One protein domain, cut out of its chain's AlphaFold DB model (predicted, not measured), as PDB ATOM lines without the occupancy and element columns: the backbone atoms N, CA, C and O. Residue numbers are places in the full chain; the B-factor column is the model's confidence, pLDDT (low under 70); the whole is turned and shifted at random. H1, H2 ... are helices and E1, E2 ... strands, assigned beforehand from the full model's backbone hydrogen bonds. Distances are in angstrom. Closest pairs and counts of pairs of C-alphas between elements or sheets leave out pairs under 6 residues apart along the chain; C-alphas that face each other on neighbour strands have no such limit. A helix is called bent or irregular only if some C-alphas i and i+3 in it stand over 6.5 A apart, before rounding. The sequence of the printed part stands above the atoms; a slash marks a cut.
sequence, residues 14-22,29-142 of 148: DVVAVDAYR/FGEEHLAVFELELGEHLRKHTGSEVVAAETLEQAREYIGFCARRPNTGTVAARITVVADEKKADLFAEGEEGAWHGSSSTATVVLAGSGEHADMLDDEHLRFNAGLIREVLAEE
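Overview. This is residues 14 to 22 and 29 to 142 of the 148 residues of an uncharacterized protein of Nocardiopsis sp. CNR-923 (UniProt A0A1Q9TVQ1). A small three-stranded parallel sheet, E1, E2 and E3, has the long helix H4 over one face and the short helix H3 on the opposite face, while a helical hairpin of H1 and H2 sits off to one side as a separate arm. No C-alpha of H1 or H2 comes within 10 A of the sheet's C-alphas. The printed part has 123 residues, with four named helices and three named strands in the order E1 H1 H2 E2 H3 E3 H4; the sheet's order is E1 E2 E3, all parallel, and the class of the domain is mixed, helices and strands. It is only just compact, close to loose, with a radius of gyration of the C-alphas of 16.1 A and spans of 44 by 33 by 22 A.

Arrangement. In the sheet, E2, residues 81 to 86, is the inner strand, and E1, residues 14 to 18, and E3, residues 110 to 114, are the edge strands. E1 and E2 are parallel at 15 degrees, with N 15 and O 81 2.9 A apart, within hydrogen-bond range. E2 and E3 are parallel at 22 degrees, with N 84 and O 111 2.8 A apart, within hydrogen-bond range. H4, residues 125 to 140, is on the sheet at a height of 10.0 A, over E2, and runs along the strands, at 16 degrees to E2 on the local plane; the closest C-alphas of H4 and E2 are those of Asn 131 and Val 85, 7.5 A apart. H3, residues 91 to 94, is on the opposite face at a height of 7.8 A, over none of the strands, but only just: 2 of its 4 C-alphas fall on E2 and 2 on E3. Its closest C-alphas to E3 are those of Ala 91 and Ala 114, 5.5 A apart. E2, H3 and E3 form a strand-helix-strand unit, two parallel neighbour strands with a helix between, with a right-handed crossover. H1, residues 31 to 49, and H2, residues 52 to 70, form a helical hairpin: they touch, run opposite ways at a steep tilt of 43 degrees, and their closest C-alphas, those of Leu 45 and Ala 55, are 5.3 A apart. H1 and H4 are apart, and so are H2 and H4. Every O i to N i+4 pair is within hydrogen-bond range in H1 and H2, and 10 of 12 are in H4; H3 is too short for such a pair.

Along the chain. E1 begins at C-alpha 14, (159.307, 200.497, 166.477), and is 12.8 A long; E2 is 15.8 A and E3 13.7 A. H1 begins at C-alpha 31, (130.127, 182.808, 176.539), and is 25.8 A long, H2 is 27.0 A and H3 5.6 A. H4, 22.7 A long, ends at C-alpha 140, (168.226, 196.826, 162.527); it is irregular, with C-alphas 126 and 129 7.3 A apart.

Size, cuts and confidence. The two C-alphas farthest apart are those of Glu 32 and Glu 142, 45.4 A. Residues 23 to 28 are cut out, and C-alphas 22 and 29 are 16.2 A apart across the cut. The link from H3 to E3, residues 95 to 109, is long. The mean pLDDT of the printed part is 90.6, and residue 142 is under 70.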
ATOM      1  N   ASP A  14     160.070 201.574 167.095       96.56
ATOM      2  CA  ASP A  14     159.307 200.497 166.477       96.56
ATOM      3  C   ASP A  14     158.306 199.908 167.456       96.56
ATOM      4  O   ASP A  14     158.574 199.756 168.651       96.56
ATOM      5  N   VAL A  15     157.166 199.521 166.904       97.19
ATOM      6  CA  VAL A  15     156.234 198.575 167.498       97.19
ATOM      7  C   VAL A  15     156.140 197.407 166.532       97.19
ATOM      8  O   VAL A  15     155.802 197.596 165.365       97.19
ATOM      9  N   VAL A  16     156.443 196.207 167.018       97.25
ATOM     10  CA  VAL A  16     156.314 194.979 166.236       97.25
ATOM     11  C   VAL A  16     155.169 194.164 166.815       97.25
ATOM     12  O   VAL A  16     155.217 193.778 167.982       97.25
ATOM     13  N   ALA A  17     154.128 193.955 166.016       96.25
ATOM     14  CA  ALA A  17     152.996 193.099 166.336       96.25
ATOM     15  C   ALA A  17     153.164 191.768 165.594       96.25
ATOM     16  O   ALA A  17     153.436 191.765 164.397       96.25
ATOM     17  N   VAL A  18     153.021 190.645 166.294       97.06
ATOM     18  CA  VAL A  18     153.097 189.305 165.690       97.06
ATOM     19  C   VAL A  18     151.678 188.761 165.613       97.06
ATOM     20  O   VAL A  18     151.044 188.600 166.651       97.06
ATOM     21  N   ASP A  19     151.183 188.604 164.387       96.25
ATOM     22  CA  ASP A  19     149.843 188.141 164.006       96.25
ATOM     23  C   ASP A  19     148.707 188.645 164.912       96.25
ATOM     24  O   ASP A  19     147.865 187.892 165.398       96.25
ATOM     25  N   ALA A  20     148.708 189.953 165.176       93.31
ATOM     26  CA  ALA A  20     147.765 190.591 166.084       93.31
ATOM     27  C   ALA A  20     147.015 191.722 165.385       93.31
ATOM     28  O   ALA A  20     147.623 192.695 164.931       93.31
ATOM     29  N   TYR A  21     145.685 191.621 165.339       91.88
ATOM     30  CA  TYR A  21     144.815 192.654 164.781       91.88
ATOM     31  C   TYR A  21     144.801 193.931 165.611       91.88
ATOM     32  O   TYR A  21     144.951 193.928 166.835       91.88
ATOM     33  N   ARG A  22     144.535 195.040 164.924       92.88
ATOM     34  CA  ARG A  22     144.184 196.296 165.569       92.88
ATOM     35  C   ARG A  22     142.722 196.259 166.010       92.88
ATOM     36  O   ARG A  22     141.820 196.374 165.187       92.88
ATOM     37  N   PHE A  29     133.269 189.063 174.240       73.62
ATOM     38  CA  PHE A  29     133.247 187.652 173.888       73.62
ATOM     39  C   PHE A  29     131.958 187.046 174.437       73.62
ATOM     40  O   PHE A  29     131.742 187.038 175.649       73.62
ATOM     41  N   GLY A  30     131.111 186.526 173.550       78.44
ATOM     42  CA  GLY A  30     130.002 185.673 173.970       78.44
ATOM     43  C   GLY A  30     130.523 184.448 174.730       78.44
ATOM     44  O   GLY A  30     131.615 183.958 174.436       78.44
ATOM     45  N   GLU A  31     129.739 183.944 175.685       81.44
ATOM     46  CA  GLU A  31     130.127 182.808 176.539       81.44
ATOM     47  C   GLU A  31     130.577 181.582 175.726       81.44
ATOM     48  O   GLU A  31     131.539 180.915 176.098       81.44
ATOM     49  N   GLU A  32     129.938 181.332 174.581       79.00
ATOM     50  CA  GLU A  32     130.278 180.235 173.669       79.00
ATOM     51  C   GLU A  32     131.676 180.391 173.049       79.00
ATOM     52  O   GLU A  32     132.480 179.464 173.100       79.00
ATOM     53  N   HIS A  33     132.009 181.574 172.524       76.25
ATOM     54  CA  HIS A  33     133.326 181.831 171.930       76.25
ATOM     55  C   HIS A  33     134.444 181.778 172.970       76.25
ATOM     56  O   HIS A  33     135.542 181.308 172.677       76.25
ATOM     57  N   LEU A  34     134.161 182.234 174.192       80.94
ATOM     58  CA  LEU A  34     135.118 182.160 175.288       80.94
ATOM     59  C   LEU A  34     135.363 180.708 175.719       80.94
ATOM     60  O   LEU A  34     136.508 180.341 175.955       80.94
ATOM     61  N   ALA A  35     134.325 179.869 175.753       83.56
ATOM     62  CA  ALA A  35     134.465 178.448 176.067       83.56
ATOM     63  C   ALA A  35     135.280 177.684 175.005       83.56
ATOM     64  O   ALA A  35     136.103 176.839 175.354       83.56
ATOM     65  N   VAL A  36     135.083 177.994 173.716       83.00
ATOM     66  CA  VAL A  36     135.884 177.413 172.622       83.00
ATOM     67  C   VAL A  36     137.345 177.840 172.738       83.00
ATOM     68  O   VAL A  36     138.231 176.987 172.735       83.00
ATOM     69  N   PHE A  37     137.591 179.139 172.931       82.50
ATOM     70  CA  PHE A  37     138.935 179.661 173.163       82.50
ATOM     71  C   PHE A  37     139.617 178.970 174.352       82.50
ATOM     72  O   PHE A  37     140.783 178.586 174.268       82.50
ATOM     73  N   GLU A  38     138.889 178.785 175.457       84.00
ATOM     74  CA  GLU A  38     139.442 178.161 176.654       84.00
ATOM     75  C   GLU A  38     139.828 176.695 176.433       84.00
ATOM     76  O   GLU A  38     140.859 176.238 176.936       84.00
ATOM     77  N   LEU A  39     139.022 175.960 175.663       83.88
ATOM     78  CA  LEU A  39     139.301 174.573 175.313       83.88
ATOM     79  C   LEU A  39     140.565 174.464 174.450       83.88
ATOM     80  O   LEU A  39     141.473 173.704 174.795       83.88
ATOM     81  N   GLU A  40     140.634 175.241 173.369       82.50
ATOM     82  CA  GLU A  40     141.750 175.220 172.414       82.50
ATOM     83  C   GLU A  40     143.062 175.662 173.072       82.50
ATOM     84  O   GLU A  40     144.080 174.966 172.982       82.50
ATOM     85  N   LEU A  41     143.035 176.776 173.815       83.38
ATOM     86  CA  LEU A  41     144.213 177.254 174.532       83.38
ATOM     87  C   LEU A  41     144.624 176.271 175.634       83.38
ATOM     88  O   LEU A  41     145.812 176.017 175.818       83.38
ATOM     89  N   GLY A  42     143.666 175.675 176.348       81.75
ATOM     90  CA  GLY A  42     143.945 174.668 177.367       81.75
ATOM     91  C   GLY A  42     144.628 173.418 176.800       81.75
ATOM     92  O   GLY A  42     145.574 172.906 177.403       81.75
ATOM     93  N   GLU A  43     144.191 172.924 175.638       81.69
ATOM     94  CA  GLU A  43     144.839 171.806 174.939       81.69
ATOM     95  C   GLU A  43     146.267 172.143 174.512       81.69
ATOM     96  O   GLU A  43     147.190 171.363 174.777       81.69
ATOM     97  N   HIS A  44     146.463 173.330 173.939       81.50
ATOM     98  CA  HIS A  44     147.779 173.814 173.552       81.50
ATOM     99  C   HIS A  44     148.702 173.963 174.777       81.50
ATOM    100  O   HIS A  44     149.787 173.386 174.829       81.50
ATOM    101  N   LEU A  45     148.255 174.626 175.845       82.12
ATOM    102  CA  LEU A  45     149.042 174.781 177.070       82.12
ATOM    103  C   LEU A  45     149.418 173.436 177.693       82.12
ATOM    104  O   LEU A  45     150.556 173.269 178.132       82.12
ATOM    105  N   ARG A  46     148.515 172.448 177.709       78.00
ATOM    106  CA  ARG A  46     148.841 171.099 178.202       78.00
ATOM    107  C   ARG A  46     149.947 170.440 177.379       78.00
ATOM    108  O   ARG A  46     150.850 169.845 177.969       78.00
ATOM    109  N   LYS A  47     149.907 170.578 176.049       78.44
ATOM    110  CA  LYS A  47     150.934 170.055 175.133       78.44
ATOM    111  C   LYS A  47     152.318 170.654 175.423       78.44
ATOM    112  O   LYS A  47     153.302 169.922 175.372       78.44
ATOM    113  N   HIS A  48     152.393 171.944 175.758       78.81
ATOM    114  CA  HIS A  48     153.669 172.665 175.870       78.81
ATOM    115  C   HIS A  48     154.202 172.820 177.308       78.81
ATOM    116  O   HIS A  48     155.412 172.887 177.507       78.81
ATOM    117  N   THR A  49     153.339 172.845 178.327       80.75
ATOM    118  CA  THR A  49     153.758 173.037 179.733       80.75
ATOM    119  C   THR A  49     154.039 171.726 180.467       80.75
ATOM    120  O   THR A  49     154.798 171.719 181.435       80.75
ATOM    121  N   GLY A  50     153.400 170.621 180.060       78.38
ATOM    122  CA  GLY A  50     153.488 169.330 180.751       78.38
ATOM    123  C   GLY A  50     152.938 169.326 182.188       78.38
ATOM    124  O   GLY A  50     153.141 168.349 182.908       78.38
ATOM    125  N   SER A  51     152.257 170.394 182.623       83.81
ATOM    126  CA  SER A  51     151.749 170.563 183.988       83.81
ATOM    127  C   SER A  51     150.316 171.086 183.985       83.81
ATOM    128  O   SER A  51     150.062 172.215 183.575       83.81
ATOM    129  N   GLU A  52     149.399 170.326 184.580       83.88
ATOM    130  CA  GLU A  52     147.984 170.701 184.697       83.88
ATOM    131  C   GLU A  52     147.774 172.006 185.480       83.88
ATOM    132  O   GLU A  52     147.008 172.860 185.046       83.88
ATOM    133  N   VAL A  53     148.514 172.207 186.578       87.12
ATOM    134  CA  VAL A  53     148.409 173.429 187.399       87.12
ATOM    135  C   VAL A  53     148.818 174.670 186.601       87.12
ATOM    136  O   VAL A  53     148.066 175.631 186.528       87.12
ATOM    137  N   VAL A  54     149.985 174.635 185.950       86.19
ATOM    138  CA  VAL A  54     150.455 175.729 185.084       86.19
ATOM    139  C   VAL A  54     149.471 176.002 183.946       86.19
ATOM    140  O   VAL A  54     149.200 177.165 183.656       86.19
ATOM    141  N   ALA A  55     148.909 174.962 183.324       86.25
ATOM    142  CA  ALA A  55     147.920 175.129 182.266       86.25
ATOM    143  C   ALA A  55     146.644 175.826 182.771       86.25
ATOM    144  O   ALA A  55     146.174 176.752 182.114       86.25
ATOM    145  N   ALA A  56     146.119 175.434 183.936       85.81
ATOM    146  CA  ALA A  56     144.924 176.041 184.526       85.81
ATOM    147  C   ALA A  56     145.140 177.519 184.899       85.81
ATOM    148  O   ALA A  56     144.353 178.374 184.504       85.81
ATOM    149  N   GLU A  57     146.244 177.832 185.583       89.06
ATOM    150  CA  GLU A  57     146.579 179.210 185.977       89.06
ATOM    151  C   GLU A  57     146.816 180.114 184.756       89.06
ATOM    152  O   GLU A  57     146.364 181.257 184.705       89.06
ATOM    153  N   THR A  58     147.498 179.598 183.728       88.12
ATOM    154  CA  THR A  58     147.744 180.358 182.491       88.12
ATOM    155  C   THR A  58     146.442 180.622 181.734       88.12
ATOM    156  O   THR A  58     146.269 181.694 181.155       88.12
ATOM    157  N   LEU A  59     145.507 179.670 181.761       88.62
ATOM    158  CA  LEU A  59     144.198 179.820 181.141       88.62
ATOM    159  C   LEU A  59     143.361 180.913 181.821       88.62
ATOM    160  O   LEU A  59     142.770 181.749 181.135       88.62
ATOM    161  N   GLU A  60     143.351 180.951 183.155       89.19
ATOM    162  CA  GLU A  60     142.666 182.002 183.919       89.19
ATOM    163  C   GLU A  60     143.232 183.390 183.586       89.19
ATOM    164  O   GLU A  60     142.484 184.313 183.252       89.19
ATOM    165  N   GLN A  61     144.560 183.520 183.551       90.75
ATOM    166  CA  GLN A  61     145.218 184.769 183.160       90.75
ATOM    167  C   GLN A  61     144.893 185.176 181.717       90.75
ATOM    168  O   GLN A  61     144.678 186.359 181.440       90.75
ATOM    169  N   ALA A  62     144.825 184.218 180.790       88.69
ATOM    170  CA  ALA A  62     144.466 184.486 179.402       88.69
ATOM    171  C   ALA A  62     143.032 185.026 179.278       88.69
ATOM    172  O   ALA A  62     142.812 186.007 178.561       88.69
ATOM    173  N   ARG A  63     142.073 184.456 180.024       87.50
ATOM    174  CA  ARG A  63     140.689 184.957 180.095       87.50
ATOM    175  C   ARG A  63     140.652 186.414 180.553       87.50
ATOM    176  O   ARG A  63     140.008 187.251 179.914       87.50
ATOM    177  N   GLU A  64     141.328 186.730 181.655       89.44
ATOM    178  CA  GLU A  64     141.360 188.096 182.180       89.44
ATOM    179  C   GLU A  64     141.999 189.070 181.185       89.44
ATOM    180  O   GLU A  64     141.466 190.160 180.937       89.44
ATOM    181  N   TYR A  65     143.116 188.661 180.581       88.81
ATOM    182  CA  TYR A  65     143.854 189.465 179.617       88.81
ATOM    183  C   TYR A  65     143.028 189.773 178.367       88.81
ATOM    184  O   TYR A  65     142.969 190.922 177.929       88.81
ATOM    185  N   ILE A  66     142.327 188.781 177.824       85.62
ATOM    186  CA  ILE A  66     141.459 188.974 176.662       85.62
ATOM    187  C   ILE A  66     140.300 189.911 176.990       85.62
ATOM    188  O   ILE A  66     140.033 190.844 176.229       85.62
ATOM    189  N   GLY A  67     139.668 189.747 178.156       87.94
ATOM    190  CA  GLY A  67     138.639 190.676 178.616       87.94
ATOM    191  C   GLY A  67     139.168 192.106 178.773       87.94
ATOM    192  O   GLY A  67     138.474 193.071 178.453       87.94
ATOM    193  N   PHE A  68     140.408 192.270 179.240       88.88
ATOM    194  CA  PHE A  68     141.068 193.573 179.290       88.88
ATOM    195  C   PHE A  68     141.286 194.163 177.889       88.88
ATOM    196  O   PHE A  68     140.938 195.326 177.672       88.88
ATOM    197  N   CYS A  69     141.813 193.380 176.945       86.62
ATOM    198  CA  CYS A  69     142.038 193.803 175.561       86.62
ATOM    199  C   CYS A  69     140.737 194.240 174.877       86.62
ATOM    200  O   CYS A  69     140.709 195.282 174.221       86.62
ATOM    201  N   ALA A  70     139.647 193.508 175.110       87.50
ATOM    202  CA  ALA A  70     138.344 193.790 174.520       87.50
ATOM    203  C   ALA A  70     137.748 195.143 174.958       87.50
ATOM    204  O   ALA A  70     136.983 195.750 174.217       87.50
ATOM    205  N   ARG A  71     138.153 195.675 176.123       90.62
ATOM    206  CA  ARG A  71     137.736 196.995 176.654       90.62
ATOM    207  C   ARG A  71     138.785 198.099 176.462       90.62
ATOM    208  O   ARG A  71     138.777 199.127 177.155       90.62
ATOM    209  N   ARG A  72     139.792 197.858 175.619       89.38
ATOM    210  CA  ARG A  72     140.949 198.750 175.431       89.38
ATOM    211  C   ARG A  72     141.319 198.878 173.952       89.38
ATOM    212  O   ARG A  72     142.403 198.447 173.549       89.38
ATOM    213  N   PRO A  73     140.468 199.536 173.147       90.88
ATOM    214  CA  PRO A  73     140.709 199.681 171.722       90.88
ATOM    215  C   PRO A  73     142.002 200.460 171.431       90.88
ATOM    216  O   PRO A  73     142.368 201.434 172.100       90.88
ATOM    217  N   ASN A  74     142.707 200.033 170.389       91.50
ATOM    218  CA  ASN A  74     143.943 200.599 169.867       91.50
ATOM    219  C   ASN A  74     143.659 201.854 169.018       91.50
ATOM    220  O   ASN A  74     143.778 201.871 167.786       91.50
ATOM    221  N   THR A  75     143.277 202.937 169.699       90.69
ATOM    222  CA  THR A  75     142.917 204.219 169.075       90.69
ATOM    223  C   THR A  75     144.059 205.241 169.064       90.69
ATOM    224  O   THR A  75     144.902 205.320 169.967       90.69
ATOM    225  N   GLY A  76     144.036 206.106 168.047       92.06
ATOM    226  CA  GLY A  76     145.019 207.167 167.833       92.06
ATOM    227  C   GLY A  76     146.202 206.746 166.963       92.06
ATOM    228  O   GLY A  76     146.157 205.717 166.285       92.06
ATOM    229  N   THR A  77     147.235 207.583 167.001       95.88
ATOM    230  CA  THR A  77     148.434 207.484 166.164       95.88
ATOM    231  C   THR A  77     149.677 207.597 167.042       95.88
ATOM    232  O   THR A  77     149.653 208.321 168.041       95.88
ATOM    233  N   VAL A  78     150.738 206.876 166.679       97.19
ATOM    234  CA  VAL A  78     152.061 206.936 167.316       97.19
ATOM    235  C   VAL A  78     153.130 207.372 166.317       97.19
ATOM    236  O   VAL A  78     152.961 207.201 165.108       97.19
ATOM    237  N   ALA A  79     154.235 207.921 166.814       97.25
ATOM    238  CA  ALA A  79     155.385 208.277 165.985       97.25
ATOM    239  C   ALA A  79     156.215 207.054 165.577       97.25
ATOM    240  O   ALA A  79     156.894 207.086 164.552       97.25
ATOM    241  N   ALA A  80     156.154 205.974 166.353       96.81
ATOM    242  CA  ALA A  80     156.825 204.723 166.030       96.81
ATOM    243  C   ALA A  80     156.384 204.158 164.672       96.81
ATOM    244  O   ALA A  80     155.198 204.204 164.327       96.81
ATOM    245  N   ARG A  81     157.311 203.547 163.931       97.38
ATOM    246  CA  ARG A  81     156.953 202.641 162.837       97.38
ATOM    247  C   ARG A  81     156.237 201.428 163.422       97.38
ATOM    248  O   ARG A  81     156.673 200.875 164.432       97.38
ATOM    249  N   ILE A  82     155.164 200.996 162.772       97.56
ATOM    250  CA  ILE A  82     154.455 199.773 163.141       97.56
ATOM    251  C   ILE A  82     154.757 198.711 162.095       97.56
ATOM    252  O   ILE A  82     154.539 198.933 160.908       97.56
ATOM    253  N   THR A  83     155.267 197.564 162.529       97.94
ATOM    254  CA  THR A  83     155.442 196.397 161.661       97.94
ATOM    255  C   THR A  83     154.592 195.251 162.176       97.94
ATOM    256  O   THR A  83     154.641 194.934 163.363       97.94
ATOM    257  N   VAL A  84     153.823 194.636 161.287       97.81
ATOM    258  CA  VAL A  84     153.075 193.413 161.566       97.81
ATOM    259  C   VAL A  84     153.805 192.254 160.909       97.81
ATOM    260  O   VAL A  84     154.053 192.298 159.709       97.81
ATOM    261  N   VAL A  85     154.146 191.226 161.679       98.12
ATOM    262  CA  VAL A  85     154.578 189.930 161.144       98.12
ATOM    263  C   VAL A  85     153.362 189.021 161.195       98.12
ATOM    264  O   VAL A  85     153.002 188.556 162.271       98.12
ATOM    265  N   ALA A  86     152.681 188.861 160.067       97.50
ATOM    266  CA  ALA A  86     151.455 188.081 159.970       97.50
ATOM    267  C   ALA A  86     151.757 186.586 159.841       97.50
ATOM    268  O   ALA A  86     152.826 186.202 159.362       97.50
ATOM    269  N   ASP A  87     150.784 185.762 160.205       95.94
ATOM    270  CA  ASP A  87     150.711 184.363 159.783       95.94
ATOM    271  C   ASP A  87     150.908 184.258 158.256       95.94
ATOM    272  O   ASP A  87     150.464 185.124 157.484       95.94
ATOM    273  N   GLU A  88     151.593 183.199 157.819       95.44
ATOM    274  CA  GLU A  88     151.993 182.980 156.425       95.44
ATOM    275  C   GLU A  88     150.819 183.004 155.425       95.44
ATOM    276  O   GLU A  88     151.016 183.294 154.243       95.44
ATOM    277  N   LYS A  89     149.588 182.740 155.888       94.44
ATOM    278  CA  LYS A  89     148.359 182.713 155.074       94.44
ATOM    279  C   LYS A  89     147.471 183.942 155.262       94.44
ATOM    280  O   LYS A  89     146.456 184.056 154.576       94.44
ATOM    281  N   LYS A  90     147.799 184.838 156.199       92.81
ATOM    282  CA  LYS A  90     146.909 185.929 156.639       92.81
ATOM    283  C   LYS A  90     147.458 187.330 156.398       92.81
ATOM    284  O   LYS A  90     146.810 188.294 156.792       92.81
ATOM    285  N   ALA A  91     148.603 187.475 155.730       93.06
ATOM    286  CA  ALA A  91     149.190 188.788 155.446       93.06
ATOM    287  C   ALA A  91     148.199 189.760 154.772       93.06
ATOM    288  O   ALA A  91     148.153 190.936 155.136       93.06
ATOM    289  N   ASP A  92     147.348 189.257 153.873       93.62
ATOM    290  CA  ASP A  92     146.328 190.060 153.189       93.62
ATOM    291  C   ASP A  92     145.292 190.662 154.152       93.62
ATOM    292  O   ASP A  92     144.824 191.766 153.908       93.62
ATOM    293  N   LEU A  93     145.000 190.016 155.288       93.12
ATOM    294  CA  LEU A  93     144.051 190.513 156.301       93.12
ATOM    295  C   LEU A  93     144.576 191.737 157.074       93.12
ATOM    296  O   LEU A  93     143.840 192.366 157.835       93.12
ATOM    297  N   PHE A  94     145.853 192.082 156.890       94.75
ATOM    298  CA  PHE A  94     146.486 193.271 157.460       94.75
ATOM    299  C   PHE A  94     146.745 194.369 156.422       94.75
ATOM    300  O   PHE A  94     147.300 195.420 156.773       94.75
ATOM    301  N   ALA A  95     146.359 194.147 155.161       93.12
ATOM    302  CA  ALA A  95     146.520 195.117 154.087       93.12
ATOM    303  C   ALA A  95     145.783 196.433 154.387       93.12
ATOM    304  O   ALA A  95     144.867 196.508 155.209       93.12
ATOM    305  N   GLU A  96     146.208 197.521 153.748       93.69
ATOM    306  CA  GLU A  96     145.546 198.812 153.919       93.69
ATOM    307  C   GLU A  96     144.078 198.738 153.477       93.69
ATOM    308  O   GLU A  96     143.775 198.333 152.360       93.69
ATOM    309  N   GLY A  97     143.168 199.157 154.361       91.94
ATOM    310  CA  GLY A  97     141.722 199.103 154.132       91.94
ATOM    311  C   GLY A  97     141.019 197.944 154.839       91.94
ATOM    312  O   GLY A  97     139.815 198.045 155.070       91.94
ATOM    313  N   GLU A  98     141.756 196.916 155.264       93.88
ATOM    314  CA  GLU A  98     141.191 195.802 156.025       93.88
ATOM    315  C   GLU A  98     140.848 196.205 157.467       93.88
ATOM    316  O   GLU A  98     141.487 197.071 158.077       93.88
ATOM    317  N   GLU A  99     139.827 195.559 158.032       85.50
ATOM    318  CA  GLU A  99     139.264 195.906 159.344       85.50
ATOM    319  C   GLU A  99     140.309 195.823 160.469       85.50
ATOM    320  O   GLU A  99     140.415 196.727 161.304       85.50
ATOM    321  N   GLY A 100     141.128 194.768 160.439       81.94
ATOM    322  CA  GLY A 100     142.167 194.489 161.428       81.94
ATOM    323  C   GLY A 100     143.510 195.181 161.173       81.94
ATOM    324  O   GLY A 100     144.459 194.973 161.937       81.94
ATOM    325  N   ALA A 101     143.616 196.000 160.122       93.50
ATOM    326  CA  ALA A 101     144.872 196.596 159.694       93.50
ATOM    327  C   ALA A 101     145.388 197.687 160.647       93.50
ATOM    328  O   ALA A 101     144.650 198.514 161.196       93.50
ATOM    329  N   TRP A 102     146.714 197.759 160.772       96.38
ATOM    330  CA  TRP A 102     147.388 198.803 161.549       96.38
ATOM    331  C   TRP A 102     147.593 200.113 160.773       96.38
ATOM    332  O   TRP A 102     148.009 201.116 161.358       96.38
ATOM    333  N   HIS A 103     147.257 200.150 159.482       95.19
ATOM    334  CA  HIS A 103     147.394 201.340 158.644       95.19
ATOM    335  C   HIS A 103     146.661 202.555 159.256       95.19
ATOM    336  O   HIS A 103     145.601 202.446 159.881       95.19
ATOM    337  N   GLY A 104     147.290 203.730 159.158       93.19
ATOM    338  CA  GLY A 104     146.809 204.977 159.768       93.19
ATOM    339  C   GLY A 104     147.017 205.103 161.288       93.19
ATOM    340  O   GLY A 104     146.612 206.106 161.875       93.19
ATOM    341  N   SER A 105     147.641 204.122 161.954       94.94
ATOM    342  CA  SER A 105     148.003 204.217 163.383       94.94
ATOM    343  C   SER A 105     149.454 204.633 163.645       94.94
ATOM    344  O   SER A 105     149.824 204.854 164.796       94.94
ATOM    345  N   SER A 106     150.252 204.823 162.594       96.69
ATOM    346  CA  SER A 106     151.606 205.383 162.661       96.69
ATOM    347  C   SER A 106     151.701 206.658 161.825       96.69
ATOM    348  O   SER A 106     151.119 206.723 160.743       96.69
ATOM    349  N   SER A 107     152.450 207.654 162.300       96.38
ATOM    350  CA  SER A 107     152.833 208.828 161.503       96.38
ATOM    351  C   SER A 107     154.146 208.645 160.735       96.38
ATOM    352  O   SER A 107     154.520 209.535 159.978       96.38
ATOM    353  N   THR A 108     154.859 207.535 160.953       96.00
ATOM    354  CA  THR A 108     156.120 207.222 160.267       96.00
ATOM    355  C   THR A 108     155.884 206.227 159.140       96.00
ATOM    356  O   THR A 108     156.085 206.562 157.979       96.00
ATOM    357  N   ALA A 109     155.443 205.011 159.470       95.75
ATOM    358  CA  ALA A 109     155.136 203.969 158.494       95.75
ATOM    359  C   ALA A 109     154.378 202.807 159.149       95.75
ATOM    360  O   ALA A 109     154.534 202.532 160.341       95.75
ATOM    361  N   THR A 110     153.581 202.104 158.345       96.94
ATOM    362  CA  THR A 110     153.041 200.779 158.676       96.94
ATOM    363  C   THR A 110     153.533 199.787 157.632       96.94
ATOM    364  O   THR A 110     153.453 200.078 156.443       96.94
ATOM    365  N   VAL A 111     154.076 198.653 158.071       96.25
ATOM    366  CA  VAL A 111     154.600 197.591 157.203       96.25
ATOM    367  C   VAL A 111     153.975 196.266 157.617       96.25
ATOM    368  O   VAL A 111     153.820 196.001 158.808       96.25
ATOM    369  N   VAL A 112     153.639 195.429 156.642       97.44
ATOM    370  CA  VAL A 112     153.182 194.055 156.865       97.44
ATOM    371  C   VAL A 112     154.187 193.115 156.215       97.44
ATOM    372  O   VAL A 112     154.540 193.288 155.051       97.44
ATOM    373  N   LEU A 113     154.656 192.138 156.982       97.25
ATOM    374  CA  LEU A 113     155.553 191.078 156.547       97.25
ATOM    375  C   LEU A 113     154.826 189.743 156.696       97.25
ATOM    376  O   LEU A 113     154.204 189.495 157.728       97.25
ATOM    377  N   ALA A 114     154.928 188.879 155.689       97.44
ATOM    378  CA  ALA A 114     154.490 187.494 155.813       97.44
ATOM    379  C   ALA A 114     155.533 186.716 156.630       97.44
ATOM    380  O   ALA A 114     156.700 186.631 156.240       97.44
ATOM    381  N   GLY A 115     155.114 186.200 157.781       97.88
ATOM    382  CA  GLY A 115     155.894 185.284 158.598       97.88
ATOM    383  C   GLY A 115     155.839 183.853 158.067       97.88
ATOM    384  O   GLY A 115     155.421 183.595 156.940       97.88
ATOM    385  N   SER A 116     156.286 182.921 158.902       98.12
ATOM    386  CA  SER A 116     156.196 181.480 158.669       98.12
ATOM    387  C   SER A 116     155.366 180.820 159.767       98.12
ATOM    388  O   SER A 116     155.505 181.199 160.935       98.12
ATOM    389  N   GLY A 117     154.547 179.839 159.383       96.88
ATOM    390  CA  GLY A 117     153.640 179.124 160.278       96.88
ATOM    391  C   GLY A 117     152.271 179.794 160.408       96.88
ATOM    392  O   GLY A 117     152.111 180.993 160.157       96.88
ATOM    393  N   GLU A 118     151.285 178.992 160.810       94.31
ATOM    394  CA  GLU A 118     149.979 179.502 161.224       94.31
ATOM    395  C   GLU A 118     150.087 180.180 162.600       94.31
ATOM    396  O   GLU A 118     151.035 179.927 163.341       94.31
ATOM    397  N   HIS A 119     149.117 181.026 162.961       91.38
ATOM    398  CA  HIS A 119     149.090 181.817 164.207       91.38
ATOM    399  C   HIS A 119     149.672 181.107 165.443       91.38
ATOM    400  O   HIS A 119     150.525 181.658 166.138       91.38
ATOM    401  N   ALA A 120     149.209 179.882 165.716       89.06
ATOM    402  CA  ALA A 120     149.592 179.117 166.902       89.06
ATOM    403  C   ALA A 120     151.032 178.575 166.844       89.06
ATOM    404  O   ALA A 120     151.626 178.336 167.891       89.06
ATOM    405  N   ASP A 121     151.593 178.426 165.644       91.19
ATOM    406  CA  ASP A 121     152.879 177.772 165.399       91.19
ATOM    407  C   ASP A 121     154.002 178.783 165.106       91.19
ATOM    408  O   ASP A 121     155.178 178.427 165.085       91.19
ATOM    409  N   MET A 122     153.690 180.072 164.905       94.88
ATOM    410  CA  MET A 122     154.686 181.092 164.526       94.88
ATOM    411  C   MET A 122     155.879 181.203 165.492       94.88
ATOM    412  O   MET A 122     156.958 181.665 165.099       94.88
ATOM    413  N   LEU A 123     155.692 180.830 166.759       92.44
ATOM    414  CA  LEU A 123     156.727 180.870 167.793       92.44
ATOM    415  C   LEU A 123     157.296 179.486 168.142       92.44
ATOM    416  O   LEU A 123     158.188 179.410 168.989       92.44
ATOM    417  N   ASP A 124     156.838 178.425 167.475       91.31
ATOM    418  CA  ASP A 124     157.381 177.076 167.625       91.31
ATOM    419  C   ASP A 124     158.751 176.951 166.939       91.31
ATOM    420  O   ASP A 124     159.087 177.698 166.015       91.31
ATOM    421  N   ASP A 125     159.553 175.977 167.385       93.19
ATOM    422  CA  ASP A 125     160.951 175.777 166.968       93.19
ATOM    423  C   ASP A 125     161.154 175.762 165.440       93.19
ATOM    424  O   ASP A 125     162.178 176.247 164.950       93.19
ATOM    425  N   GLU A 126     160.186 175.229 164.686       96.00
ATOM    426  CA  GLU A 126     160.223 175.154 163.220       96.00
ATOM    427  C   GLU A 126     160.226 176.544 162.558       96.00
ATOM    428  O   GLU A 126     160.978 176.781 161.608       96.00
ATOM    429  N   HIS A 127     159.450 177.487 163.096       97.25
ATOM    430  CA  HIS A 127     159.202 178.800 162.490       97.25
ATOM    431  C   HIS A 127     159.941 179.943 163.196       97.25
ATOM    432  O   HIS A 127     160.249 180.975 162.583       97.25
ATOM    433  N   LEU A 128     160.306 179.744 164.466       96.12
ATOM    434  CA  LEU A 128     160.889 180.753 165.348       96.12
ATOM    435  C   LEU A 128     162.097 181.452 164.721       96.12
ATOM    436  O   LEU A 128     162.216 182.678 164.776       96.12
ATOM    437  N   ARG A 129     163.005 180.691 164.098       98.00
ATOM    438  CA  ARG A 129     164.233 181.254 163.515       98.00
ATOM    439  C   ARG A 129     163.946 182.213 162.361       98.00
ATOM    440  O   ARG A 129     164.641 183.220 162.237       98.00
ATOM    441  N   PHE A 130     162.966 181.890 161.520       98.19
ATOM    442  CA  PHE A 130     162.581 182.730 160.390       98.19
ATOM    443  C   PHE A 130     161.916 184.017 160.886       98.19
ATOM    444  O   PHE A 130     162.387 185.113 160.578       98.19
ATOM    445  N   ASN A 131     160.905 183.887 161.750       98.31
ATOM    446  CA  ASN A 131     160.152 185.024 162.277       98.31
ATOM    447  C   ASN A 131     161.041 185.964 163.111       98.31
ATOM    448  O   ASN A 131     160.998 187.181 162.936       98.31
ATOM    449  N   ALA A 132     161.940 185.428 163.943       97.81
ATOM    450  CA  ALA A 132     162.925 186.236 164.665       97.81
ATOM    451  C   ALA A 132     163.912 186.958 163.728       97.81
ATOM    452  O   ALA A 132     164.385 188.048 164.057       97.81
ATOM    453  N   GLY A 133     164.222 186.374 162.566       97.94
ATOM    454  CA  GLY A 133     165.029 187.004 161.521       97.94
ATOM    455  C   GLY A 133     164.374 188.273 160.980       97.94
ATOM    456  O   GLY A 133     165.007 189.328 161.014       97.94
ATOM    457  N   LEU A 134     163.093 188.186 160.605       97.62
ATOM    458  CA  LEU A 134     162.298 189.333 160.151       97.62
ATOM    459  C   LEU A 134     162.258 190.443 161.208       97.62
ATOM    460  O   LEU A 134     162.550 191.602 160.921       97.62
ATOM    461  N   ILE A 135     161.964 190.085 162.462       96.81
ATOM    462  CA  ILE A 135     161.912 191.050 163.571       96.81
ATOM    463  C   ILE A 135     163.276 191.717 163.775       96.81
ATOM    464  O   ILE A 135     163.357 192.919 164.026       96.81
ATOM    465  N   ARG A 136     164.372 190.962 163.659       96.81
ATOM    466  CA  ARG A 136     165.721 191.516 163.798       96.81
ATOM    467  C   ARG A 136     166.055 192.494 162.676       96.81
ATOM    468  O   ARG A 136     166.666 193.516 162.965       96.81
ATOM    469  N   GLU A 137     165.680 192.195 161.436       95.69
ATOM    470  CA  GLU A 137     165.888 193.089 160.288       95.69
ATOM    471  C   GLU A 137     165.139 194.405 160.482       95.69
ATOM    472  O   GLU A 137     165.762 195.463 160.477       95.69
ATOM    473  N   VAL A 138     163.852 194.325 160.830       94.19
ATOM    474  CA  VAL A 138     163.021 195.472 161.226       94.19
ATOM    475  C   VAL A 138     163.746 196.299 162.289       94.19
ATOM    476  O   VAL A 138     163.971 197.496 162.123       94.19
ATOM    477  N   LEU A 139     164.193 195.676 163.378       94.12
ATOM    478  CA  LEU A 139     164.872 196.410 164.441       94.12
ATOM    479  C   LEU A 139     166.251 196.956 164.020       94.12
ATOM    480  O   LEU A 139     166.696 197.928 164.632       94.12
ATOM    481  N   ALA A 140     166.902 196.411 162.992       91.31
ATOM    482  CA  ALA A 140     168.226 196.826 162.527       91.31
ATOM    483  C   ALA A 140     168.217 197.937 161.458       91.31
ATOM    484  O   ALA A 140     169.194 198.678 161.387       91.31
ATOM    485  N   GLU A 141     167.143 198.107 160.677       75.06
ATOM    486  CA  GLU A 141     167.066 199.012 159.504       75.06
ATOM    487  C   GLU A 141     167.465 200.490 159.753       75.06
ATOM    488  O   GLU A 141     167.893 201.176 158.827       75.06
ATOM    489  N   GLU A 142     167.423 200.996 160.992       59.03
ATOM    490  CA  GLU A 142     167.921 202.351 161.322       59.03
ATOM    491  C   GLU A 142     169.267 202.393 162.064       59.03
ATOM    492  O   GLU A 142     169.805 203.481 162.262       59.03
TER     493      GLU A 142